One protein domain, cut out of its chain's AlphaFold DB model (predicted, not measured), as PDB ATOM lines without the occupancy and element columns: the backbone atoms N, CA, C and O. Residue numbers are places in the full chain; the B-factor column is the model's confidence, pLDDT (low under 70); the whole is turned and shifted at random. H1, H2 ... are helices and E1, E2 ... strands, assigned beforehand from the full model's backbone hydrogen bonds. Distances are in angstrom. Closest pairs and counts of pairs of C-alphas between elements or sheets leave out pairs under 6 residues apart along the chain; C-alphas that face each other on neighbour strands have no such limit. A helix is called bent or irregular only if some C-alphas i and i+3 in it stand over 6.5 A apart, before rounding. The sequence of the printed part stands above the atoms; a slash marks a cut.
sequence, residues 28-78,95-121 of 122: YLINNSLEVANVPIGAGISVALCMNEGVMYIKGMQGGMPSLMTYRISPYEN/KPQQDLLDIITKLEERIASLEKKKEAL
ATOM      1  N   TYR A  28     -40.196  24.473  54.601       93.44
ATOM      2  CA  TYR A  28     -39.416  24.931  53.459       93.44
ATOM      3  C   TYR A  28     -40.360  25.255  52.311       93.44
ATOM      4  O   TYR A  28     -41.258  24.475  52.008       93.44
ATOM      5  N   LEU A  29     -40.156  26.392  51.656       95.31
ATOM      6  CA  LEU A  29     -40.836  26.711  50.407       95.31
ATOM      7  C   LEU A  29     -39.919  26.299  49.254       95.31
ATOM      8  O   LEU A  29     -38.762  26.714  49.225       95.31
ATOM      9  N   ILE A  30     -40.428  25.478  48.342       95.88
ATOM     10  CA  ILE A  30     -39.681  24.968  47.189       95.88
ATOM     11  C   ILE A  30     -40.400  25.326  45.890       95.88
ATOM     12  O   ILE A  30     -41.633  25.391  45.839       95.88
ATOM     13  N   ASN A  31     -39.637  25.554  44.827       94.44
ATOM     14  CA  ASN A  31     -40.197  26.033  43.562       94.44
ATOM     15  C   ASN A  31     -40.756  24.905  42.693       94.44
ATOM     16  O   ASN A  31     -41.691  25.139  41.927       94.44
ATOM     17  N   ASN A  32     -40.180  23.708  42.814       93.06
ATOM     18  CA  ASN A  32     -40.556  22.500  42.083       93.06
ATOM     19  C   ASN A  32     -40.360  21.253  42.957       93.06
ATOM     20  O   ASN A  32     -39.603  21.272  43.930       93.06
ATOM     21  N   SER A  33     -41.007  20.154  42.580       92.06
ATOM     22  CA  SER A  33     -40.953  18.872  43.299       92.06
ATOM     23  C   SER A  33     -39.549  18.290  43.506       92.06
ATOM     24  O   SER A  33     -39.317  17.646  44.528       92.06
ATOM     25  N   LEU A  34     -38.591  18.515  42.600       92.81
ATOM     26  CA  LEU A  34     -37.247  17.924  42.701       92.81
ATOM     27  C   LEU A  34     -36.433  18.512  43.864       92.81
ATOM     28  O   LEU A  34     -35.578  17.835  44.436       92.81
ATOM     29  N   GLU A  35     -36.733  19.744  44.270       93.38
ATOM     30  CA  GLU A  35     -36.056  20.425  45.378       93.38
ATOM     31  C   GLU A  35     -36.338  19.782  46.750       93.38
ATOM     32  O   GLU A  35     -35.582  20.010  47.697       93.38
ATOM     33  N   VAL A  36     -37.347  18.903  46.869       91.50
ATOM     34  CA  VAL A  36     -37.628  18.147  48.109       91.50
ATOM     35  C   VAL A  36     -36.450  17.259  48.543       91.50
ATOM     36  O   VAL A  36     -36.278  16.945  49.729       91.50
ATOM     37  N   ALA A  37     -35.594  16.868  47.596       90.56
ATOM     38  CA  ALA A  37     -34.375  16.122  47.885       90.56
ATOM     39  C   ALA A  37     -33.426  16.922  48.797       90.56
ATOM     40  O   ALA A  37     -32.848  16.344  49.720       90.56
ATOM     41  N   ASN A  38     -33.363  18.243  48.603       91.81
ATOM     42  CA  ASN A  38     -32.488  19.164  49.335       91.81
ATOM     43  C   ASN A  38     -33.032  19.539  50.721       91.81
ATOM     44  O   ASN A  38     -32.311  20.114  51.534       91.81
ATOM     45  N   VAL A  39     -34.295  19.212  51.010       90.94
ATOM     46  CA  VAL A  39     -34.905  19.474  52.316       90.94
ATOM     47  C   VAL A  39     -34.293  18.524  53.354       90.94
ATOM     48  O   VAL A  39     -34.379  17.299  53.183       90.94
ATOM     49  N   PRO A  40     -33.670  19.043  54.427       88.44
ATOM     50  CA  PRO A  40     -32.975  18.210  55.397       88.44
ATOM     51  C   PRO A  40     -33.964  17.340  56.177       88.44
ATOM     52  O   PRO A  40     -35.019  17.804  56.609       88.44
ATOM     53  N   ILE A  41     -33.602  16.075  56.391       80.31
ATOM     54  CA  ILE A  41     -34.277  15.203  57.357       80.31
ATOM     55  C   ILE A  41     -33.587  15.430  58.704       80.31
ATOM     56  O   ILE A  41     -32.556  14.824  58.981       80.31
ATOM     57  N   GLY A  42     -34.083  16.387  59.491       68.00
ATOM     58  CA  GLY A  42     -33.553  16.647  60.832       68.00
ATOM     59  C   GLY A  42     -33.992  15.588  61.849       68.00
ATOM     60  O   GLY A  42     -34.601  14.578  61.502       68.00
ATOM     61  N   ALA A  43     -33.768  15.857  63.138       65.81
ATOM     62  CA  ALA A  43     -34.256  15.032  64.252       65.81
ATOM     63  C   ALA A  43     -35.791  15.102  64.455       65.81
ATOM     64  O   ALA A  43     -36.309  14.782  65.523       65.81
ATOM     65  N   GLY A  44     -36.530  15.535  63.433       78.56
ATOM     66  CA  GLY A  44     -37.971  15.724  63.448       78.56
ATOM     67  C   GLY A  44     -38.568  15.634  62.045       78.56
ATOM     68  O   GLY A  44     -38.003  15.022  61.140       78.56
ATOM     69  N   ILE A  45     -39.740  16.243  61.878       87.94
ATOM     70  CA  ILE A  45     -40.477  16.273  60.615       87.94
ATOM     71  C   ILE A  45     -40.164  17.576  59.875       87.94
ATOM     72  O   ILE A  45     -40.413  18.656  60.401       87.94
ATOM     73  N   SER A  46     -39.674  17.486  58.645       92.00
ATOM     74  CA  SER A  46     -39.529  18.621  57.733       92.00
ATOM     75  C   SER A  46     -40.680  18.649  56.738       92.00
ATOM     76  O   SER A  46     -41.025  17.628  56.146       92.00
ATOM     77  N   VAL A  47     -41.257  19.823  56.519       93.81
ATOM     78  CA  VAL A  47     -42.348  20.031  55.565       93.81
ATOM     79  C   VAL A  47     -41.833  20.865  54.402       93.81
ATOM     80  O   VAL A  47     -41.209  21.895  54.626       93.81
ATOM     81  N   ALA A  48     -42.095  20.451  53.167       95.25
ATOM     82  CA  ALA A  48     -41.789  21.229  51.974       95.25
ATOM     83  C   ALA A  48     -43.083  21.607  51.250       95.25
ATOM     84  O   ALA A  48     -43.868  20.735  50.887       95.25
ATOM     85  N   LEU A  49     -43.311  22.897  51.037       95.94
ATOM     86  CA  LEU A  49     -44.466  23.432  50.329       95.94
ATOM     87  C   LEU A  49     -44.046  23.800  48.909       95.94
ATOM     88  O   LEU A  49     -43.190  24.660  48.716       95.94
ATOM     89  N   CYS A  50     -44.662  23.165  47.917       94.88
ATOM     90  CA  CYS A  50     -44.536  23.529  46.516       94.88
ATOM     91  C   CYS A  50     -45.854  24.149  46.050       94.88
ATOM     92  O   CYS A  50     -46.754  23.465  45.558       94.88
ATOM     93  N   MET A  51     -45.986  25.461  46.244       92.69
ATOM     94  CA  MET A  51     -47.238  26.173  45.961       92.69
ATOM     95  C   MET A  51     -47.566  26.199  44.463       92.69
ATOM     96  O   MET A  51     -48.734  26.103  44.102       92.69
ATOM     97  N   ASN A  52     -46.544  26.248  43.602       91.25
ATOM     98  CA  ASN A  52     -46.703  26.243  42.144       91.25
ATOM     99  C   ASN A  52     -47.339  24.943  41.629       91.25
ATOM    100  O   ASN A  52     -48.091  24.960  40.660       91.25
ATOM    101  N   GLU A  53     -47.035  23.819  42.280       92.19
ATOM    102  CA  GLU A  53     -47.571  22.502  41.927       92.19
ATOM    103  C   GLU A  53     -48.796  22.121  42.781       92.19
ATOM    104  O   GLU A  53     -49.455  21.120  42.505       92.19
ATOM    105  N   GLY A  54     -49.117  22.908  43.818       92.44
ATOM    106  CA  GLY A  54     -50.191  22.608  44.766       92.44
ATOM    107  C   GLY A  54     -49.917  21.345  45.586       92.44
ATOM    108  O   GLY A  54     -50.829  20.554  45.827       92.44
ATOM    109  N   VAL A  55     -48.662  21.114  45.986       94.75
ATOM    110  CA  VAL A  55     -48.238  19.896  46.695       94.75
ATOM    111  C   VAL A  55     -47.457  20.240  47.962       94.75
ATOM    112  O   VAL A  55     -46.633  21.151  47.979       94.75
ATOM    113  N   MET A  56     -47.702  19.482  49.027       96.00
ATOM    114  CA  MET A  56     -46.948  19.495  50.275       96.00
ATOM    115  C   MET A  56     -46.252  18.149  50.464       96.00
ATOM    116  O   MET A  56     -46.883  17.097  50.379       96.00
ATOM    117  N   TYR A  57     -44.975  18.186  50.807       95.75
ATOM    118  CA  TYR A  57     -44.188  17.020  51.171       95.75
ATOM    119  C   TYR A  57     -43.899  17.034  52.664       95.75
ATOM    120  O   TYR A  57     -43.572  18.075  53.227       95.75
ATOM    121  N   ILE A  58     -43.979  15.875  53.302       94.38
ATOM    122  CA  ILE A  58     -43.593  15.677  54.695       94.38
ATOM    123  C   ILE A  58     -42.479  14.640  54.709       94.38
ATOM    124  O   ILE A  58     -42.691  13.492  54.323       94.38
ATOM    125  N   LYS A  59     -41.293  15.046  55.146       92.50
ATOM    126  CA  LYS A  59     -40.082  14.232  55.192       92.50
ATOM    127  C   LYS A  59     -39.664  14.060  56.645       92.50
ATOM    128  O   LYS A  59     -39.631  15.029  57.395       92.50
ATOM    129  N   GLY A  60     -39.334  12.852  57.066       90.62
ATOM    130  CA  GLY A  60     -38.954  12.609  58.456       90.62
ATOM    131  C   GLY A  60     -38.343  11.237  58.660       90.62
ATOM    132  O   GLY A  60     -38.225  10.458  57.718       90.62
ATOM    133  N   MET A  61     -37.976  10.941  59.903       89.75
ATOM    134  CA  MET A  61     -37.530   9.613  60.320       89.75
ATOM    135  C   MET A  61     -38.649   8.916  61.096       89.75
ATOM    136  O   MET A  61     -39.140   9.451  62.089       89.75
ATOM    137  N   GLN A  62     -39.027   7.709  60.681       84.44
ATOM    138  CA  GLN A  62     -39.963   6.847  61.401       84.44
ATOM    139  C   GLN A  62     -39.244   5.546  61.767       84.44
ATOM    140  O   GLN A  62     -38.831   4.790  60.893       84.44
ATOM    141  N   GLY A  63     -39.031   5.308  63.066       84.50
ATOM    142  CA  GLY A  63     -38.330   4.106  63.541       84.50
ATOM    143  C   GLY A  63     -36.894   3.965  63.015       84.50
ATOM    144  O   GLY A  63     -36.430   2.850  62.815       84.50
ATOM    145  N   GLY A  64     -36.207   5.079  62.741       84.00
ATOM    146  CA  GLY A  64     -34.851   5.072  62.179       84.00
ATOM    147  C   GLY A  64     -34.783   4.934  60.653       84.00
ATOM    148  O   GLY A  64     -33.685   4.936  60.107       84.00
ATOM    149  N   MET A  65     -35.923   4.878  59.957       88.44
ATOM    150  CA  MET A  65     -35.980   4.861  58.492       88.44
ATOM    151  C   MET A  65     -36.513   6.190  57.939       88.44
ATOM    152  O   MET A  65     -37.452   6.748  58.517       88.44
ATOM    153  N   PRO A  66     -35.964   6.702  56.824       89.62
ATOM    154  CA  PRO A  66     -36.496   7.888  56.170       89.62
ATOM    155  C   PRO A  66     -37.876   7.595  55.575       89.62
ATOM    156  O   PRO A  66     -38.086   6.579  54.915       89.62
ATOM    157  N   SER A  67     -38.811   8.513  55.790       91.25
ATOM    158  CA  SER A  67     -40.166   8.478  55.251       91.25
ATOM    159  C   SER A  67     -40.465   9.787  54.526       91.25
ATOM    160  O   SER A  67     -40.040  10.862  54.962       91.25
ATOM    161  N   LEU A  68     -41.186   9.683  53.409       93.31
ATOM    162  CA  LEU A  68     -41.646  10.805  52.601       93.31
ATOM    163  C   LEU A  68     -43.130  10.612  52.289       93.31
ATOM    164  O   LEU A  68     -43.515   9.662  51.610       93.31
ATOM    165  N   MET A  69     -43.957  11.533  52.764       94.50
ATOM    166  CA  MET A  69     -45.384  11.596  52.472       94.50
ATOM    167  C   MET A  69     -45.661  12.796  51.570       94.50
ATOM    168  O   MET A  69     -44.996  13.824  51.678       94.50
ATOM    169  N   THR A  70     -46.641  12.666  50.682       95.94
ATOM    170  CA  THR A  70     -47.002  13.704  49.709       95.94
ATOM    171  C   THR A  70     -48.500  13.963  49.781       95.94
ATOM    172  O   THR A  70     -49.292  13.025  49.754       95.94
ATOM    173  N   TYR A  71     -48.885  15.231  49.856       95.12
ATOM    174  CA  TYR A  71     -50.264  15.687  49.986       95.12
ATOM    175  C   TYR A  71     -50.556  16.749  48.934       95.12
ATOM    176  O   TYR A  71     -49.696  17.569  48.625       95.12
ATOM    177  N   ARG A  72     -51.783  16.778  48.407       93.44
ATOM    178  CA  ARG A  72     -52.241  17.907  47.592       93.44
ATOM    179  C   ARG A  72     -52.762  19.028  48.477       93.44
ATOM    180  O   ARG A  72     -53.500  18.779  49.426       93.44
ATOM    181  N   ILE A  73     -52.381  20.248  48.131       91.88
ATOM    182  CA  ILE A  73     -52.864  21.479  48.743       91.88
ATOM    183  C   ILE A  73     -54.004  21.998  47.871       91.88
ATOM    184  O   ILE A  73     -53.837  22.189  46.667       91.88
ATOM    185  N   SER A  74     -55.151  22.258  48.485       87.69
ATOM    186  CA  SER A  74     -56.262  22.973  47.864       87.69
ATOM    187  C   SER A  74     -56.603  24.212  48.698       87.69
ATOM    188  O   SER A  74     -56.489  24.172  49.926       87.69
ATOM    189  N   PRO A  75     -57.006  25.329  48.064       84.12
ATOM    190  CA  PRO A  75     -57.497  26.492  48.790       84.12
ATOM    191  C   PRO A  75     -58.689  26.118  49.669       84.12
ATOM    192  O   PRO A  75     -59.594  25.411  49.228       84.12
ATOM    193  N   TYR A  76     -58.710  26.642  50.893       78.94
ATOM    194  CA  TYR A  76     -59.795  26.394  51.842       78.94
ATOM    195  C   TYR A  76     -61.157  26.882  51.321       78.94
ATOM    196  O   TYR A  76     -62.173  26.229  51.523       78.94
ATOM    197  N   GLU A  77     -61.168  27.995  50.585       80.19
ATOM    198  CA  GLU A  77     -62.371  28.581  49.975       80.19
ATOM    199  C   GLU A  77     -63.017  27.663  48.922       80.19
ATOM    200  O   GLU A  77     -64.215  27.761  48.675       80.19
ATOM    201  N   ASN A  78     -62.243  26.727  48.358       59.09
ATOM    202  CA  ASN A  78     -62.698  25.708  47.411       59.09
ATOM    203  C   ASN A  78     -62.799  24.319  48.062       59.09
ATOM    204  O   ASN A  78     -62.703  23.310  47.360       59.09
ATOM    205  N   LYS A  95     -57.565  13.920  27.567       54.62
ATOM    206  CA  LYS A  95     -57.618  14.981  26.537       54.62
ATOM    207  C   LYS A  95     -56.250  15.601  26.193       54.62
ATOM    208  O   LYS A  95     -55.909  15.618  25.018       54.62
ATOM    209  N   PRO A  96     -55.419  16.028  27.168       58.53
ATOM    210  CA  PRO A  96     -54.145  16.680  26.850       58.53
ATOM    211  C   PRO A  96     -53.103  15.740  26.230       58.53
ATOM    212  O   PRO A  96     -52.208  16.196  25.528       58.53
ATOM    213  N   GLN A  97     -53.186  14.432  26.510       64.62
ATOM    214  CA  GLN A  97     -52.282  13.437  25.923       64.62
ATOM    215  C   GLN A  97     -52.649  13.103  24.478       64.62
ATOM    216  O   GLN A  97     -51.745  12.939  23.666       64.62
ATOM    217  N   GLN A  98     -53.943  13.045  24.149       72.44
ATOM    218  CA  GLN A  98     -54.388  12.781  22.781       72.44
ATOM    219  C   GLN A  98     -53.969  13.915  21.836       72.44
ATOM    220  O   GLN A  98     -53.355  13.649  20.807       72.44
ATOM    221  N   ASP A  99     -54.174  15.171  22.246       80.06
ATOM    222  CA  ASP A  99     -53.752  16.341  21.465       80.06
ATOM    223  C   ASP A  99     -52.229  16.350  21.231       80.06
ATOM    224  O   ASP A  99     -51.749  16.733  20.163       80.06
ATOM    225  N   LEU A 100     -51.446  15.897  22.218       84.75
ATOM    226  CA  LEU A 100     -49.990  15.825  22.107       84.75
ATOM    227  C   LEU A 100     -49.534  14.714  21.146       84.75
ATOM    228  O   LEU A 100     -48.600  14.927  20.373       84.75
ATOM    229  N   LEU A 101     -50.202  13.556  21.158       87.38
ATOM    230  CA  LEU A 101     -49.934  12.453  20.227       87.38
ATOM    231  C   LEU A 101     -50.280  12.834  18.779       87.38
ATOM    232  O   LEU A 101     -49.512  12.527  17.861       87.38
ATOM    233  N   ASP A 102     -51.372  13.571  18.577       90.00
ATOM    234  CA  ASP A 102     -51.776  14.062  17.256       90.00
ATOM    235  C   ASP A 102     -50.757  15.078  16.702       90.00
ATOM    236  O   ASP A 102     -50.410  15.055  15.515       90.00
ATOM    237  N   ILE A 103     -50.212  15.946  17.565       92.19
ATOM    238  CA  ILE A 103     -49.141  16.884  17.196       92.19
ATOM    239  C   ILE A 103     -47.855  16.139  16.816       92.19
ATOM    240  O   ILE A 103     -47.238  16.490  15.807       92.19
ATOM    241  N   ILE A 104     -47.455  15.124  17.588       95.00
ATOM    242  CA  ILE A 104     -46.249  14.324  17.311       95.00
ATOM    243  C   ILE A 104     -46.375  13.631  15.952       95.00
ATOM    244  O   ILE A 104     -45.505  13.806  15.100       95.00
ATOM    245  N   THR A 105     -47.500  12.960  15.703       95.00
ATOM    246  CA  THR A 105     -47.760  12.262  14.432       95.00
ATOM    247  C   THR A 105     -47.656  13.220  13.238       95.00
ATOM    248  O   THR A 105     -46.991  12.941  12.240       95.00
ATOM    249  N   LYS A 106     -48.229  14.425  13.362       96.06
ATOM    250  CA  LYS A 106     -48.171  15.452  12.311       96.06
ATOM    251  C   LYS A 106     -46.756  15.989  12.063       96.06
ATOM    252  O   LYS A 106     -46.442  16.421  10.949       96.06
ATOM    253  N   LEU A 107     -45.909  16.028  13.092       94.75
ATOM    254  CA  LEU A 107     -44.508  16.430  12.955       94.75
ATOM    255  C   LEU A 107     -43.684  15.344  12.258       94.75
ATOM    256  O   LEU A 107     -42.899  15.681  11.372       94.75
ATOM    257  N   GLU A 108     -43.908  14.073  12.587       95.19
ATOM    258  CA  GLU A 108     -43.245  12.934  11.939       95.19
ATOM    259  C   GLU A 108     -43.545  12.882  10.432       95.19
ATOM    260  O   GLU A 108     -42.623  12.799   9.617       95.19
ATOM    261  N   GLU A 109     -44.809  13.059  10.033       94.50
ATOM    262  CA  GLU A 109     -45.196  13.130   8.615       94.50
ATOM    263  C   GLU A 109     -44.516  14.293   7.876       94.50
ATOM    264  O   GLU A 109     -44.054  14.156   6.736       94.50
ATOM    265  N   ARG A 110     -44.431  15.463   8.524       94.06
ATOM    266  CA  ARG A 110     -43.753  16.632   7.954       94.06
ATOM    267  C   ARG A 110     -42.267  16.370   7.750       94.06
ATOM    268  O   ARG A 110     -41.761  16.724   6.684       94.06
ATOM    269  N   ILE A 111     -41.598  15.748   8.718       95.31
ATOM    270  CA  ILE A 111     -40.177  15.393   8.627       95.31
ATOM    271  C   ILE A 111     -39.950  14.435   7.455       95.31
ATOM    272  O   ILE A 111     -39.166  14.764   6.567       95.31
ATOM    273  N   ALA A 112     -40.722  13.350   7.359       93.38
ATOM    274  CA  ALA A 112     -40.611  12.396   6.253       93.38
ATOM    275  C   ALA A 112     -40.822  13.061   4.877       93.38
ATOM    276  O   ALA A 112     -40.119  12.775   3.903       93.38
ATOM    277  N   SER A 113     -41.764  14.010   4.781       92.31
ATOM    278  CA  SER A 113     -41.998  14.760   3.539       92.31
ATOM    279  C   SER A 113     -40.826  15.673   3.157       92.31
ATOM    280  O   SER A 113     -40.542  15.855   1.970       92.31
ATOM    281  N   LEU A 114     -40.149  16.256   4.150       91.06
ATOM    282  CA  LEU A 114     -39.000  17.134   3.950       91.06
ATOM    283  C   LEU A 114     -37.752  16.330   3.590       91.06
ATOM    284  O   LEU A 114     -37.008  16.756   2.710       91.06
ATOM    285  N   GLU A 115     -37.559  15.160   4.195       90.50
ATOM    286  CA  GLU A 115     -36.475  14.235   3.847       90.50
ATOM    287  C   GLU A 115     -36.595  13.768   2.396       90.50
ATOM    288  O   GLU A 115     -35.646  13.913   1.626       90.50
ATOM    289  N   LYS A 116     -37.794  13.363   1.965       89.50
ATOM    290  CA  LYS A 116     -38.036  12.979   0.567       89.50
ATOM    291  C   LYS A 116     -37.795  14.128  -0.418       89.50
ATOM    292  O   LYS A 116     -37.296  13.916  -1.519       89.50
ATOM    293  N   LYS A 117     -38.149  15.363  -0.040       87.62
ATOM    294  CA  LYS A 117     -37.864  16.555  -0.859       87.62
ATOM    295  C   LYS A 117     -36.376  16.885  -0.905       87.62
ATOM    296  O   LYS A 117     -35.913  17.340  -1.943       87.62
ATOM    297  N   LYS A 118     -35.648  16.671   0.192       86.75
ATOM    298  CA  LYS A 118     -34.194  16.850   0.255       86.75
ATOM    299  C   LYS A 118     -33.486  15.848  -0.658       86.75
ATOM    300  O   LYS A 118     -32.615  16.263  -1.409       86.75
ATOM    301  N   GLU A 119     -33.884  14.579  -0.638       80.75
ATOM    302  CA  GLU A 119     -33.330  13.547  -1.531       80.75
ATOM    303  C   GLU A 119     -33.636  13.806  -3.009       80.75
ATOM    304  O   GLU A 119     -32.831  13.466  -3.860       80.75
ATOM    305  N   ALA A 120     -34.764  14.443  -3.332       78.50
ATOM    306  CA  ALA A 120     -35.086  14.828  -4.709       78.50
ATOM    307  C   ALA A 120     -34.302  16.059  -5.218       78.50
ATOM    308  O   ALA A 120     -34.398  16.395  -6.398       78.50
ATOM    309  N   LEU A 121     -33.593  16.763  -4.331       74.00
ATOM    310  CA  LEU A 121     -32.838  17.991  -4.617       74.00
ATOM    311  C   LEU A 121     -31.313  17.784  -4.588       74.00
ATOM    312  O   LEU A 121     -30.581  18.731  -4.881       74.00
TER     313      LEU A 121
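This is residues 28 to 78 and 95 to 121 of the 122 residues of an uncharacterized protein of Lachnospiraceae bacterium (UniProt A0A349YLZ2). A small twisted sheet of three strands, E1, E2 and E3, carries the short helix H1 over one face, and one long helix, H2, stands free of this body as a separate arm. The first printed residues, 28 to 29, pair with residues 48 to 49 of E1 and run parallel to them. The printed part has 78 residues with two named helices and three named strands, in the order H1 E1 E2 E3 H2; the sheet's order is E1 - E2 - E3, all antiparallel, and the class is mixed, helices and strands. The whole is extended, with a radius of gyration of the C-alphas of 22.7 A, and only just elongated, spanning 69 by 35 by 20 A.

Look first at the sheet: E1 is residues 46 to 50, 13.2 A from first to last C-alpha. E2 is residues 55 to 62, 21.3 A long, and E3 is residues 65 to 72, 23.5 A long. Before them, find C-alpha 33 at (-40.953, 18.872, 43.299), where H1 begins; it runs through residue 38, 10.4 A. H1 is neither bent nor irregular, but only just: C-alphas 34 and 37 are 6.2 A apart. Then find C-alpha 95 at (-57.618, 14.981, 26.537); from there H2, residues 95 to 119, runs 37.1 A to C-alpha 119 at (-33.330, 13.547, -1.531).

The strands form a meander, each the antiparallel neighbour of the one before, with E1 and E3 as edge strands. E1 and E2 are a hairpin at 164 degrees, with N 48 and O 57 within hydrogen-bond range at 2.8 A. E2 and E3 are a hairpin at 160 degrees, with N 58 and O 69 at 2.8 A. H1 is on the sheet at a height of 9.1 A, over E2; on the local plane it stands at 32 degrees to E2, only just slantwise to the strands. The closest C-alphas of H1 and E1 are those of Val 36 and Ala 48, 6.5 A apart. H2 is not on the sheet, and it is apart from H1, E1 and E2. In H2 every O i to N i+4 pair is within hydrogen-bond range; in H1 0 of 2 are, but 3 of 3 O i to N i+3 pairs are.

The C-alphas farthest apart, those of Gly 63 and Leu 121, are 69.8 A apart. Without residues 95 to 121, which stand free, the body spans 37 by 19 by 12 A. Residues 79 to 94 are not printed, and C-alphas 78 and 95 are 24.0 A apart across this cut. Of the links printed whole, none is long. The mean pLDDT of the printed part is 88.0; look for values under 70 at residues 42 to 43, 78 and 95 to 97.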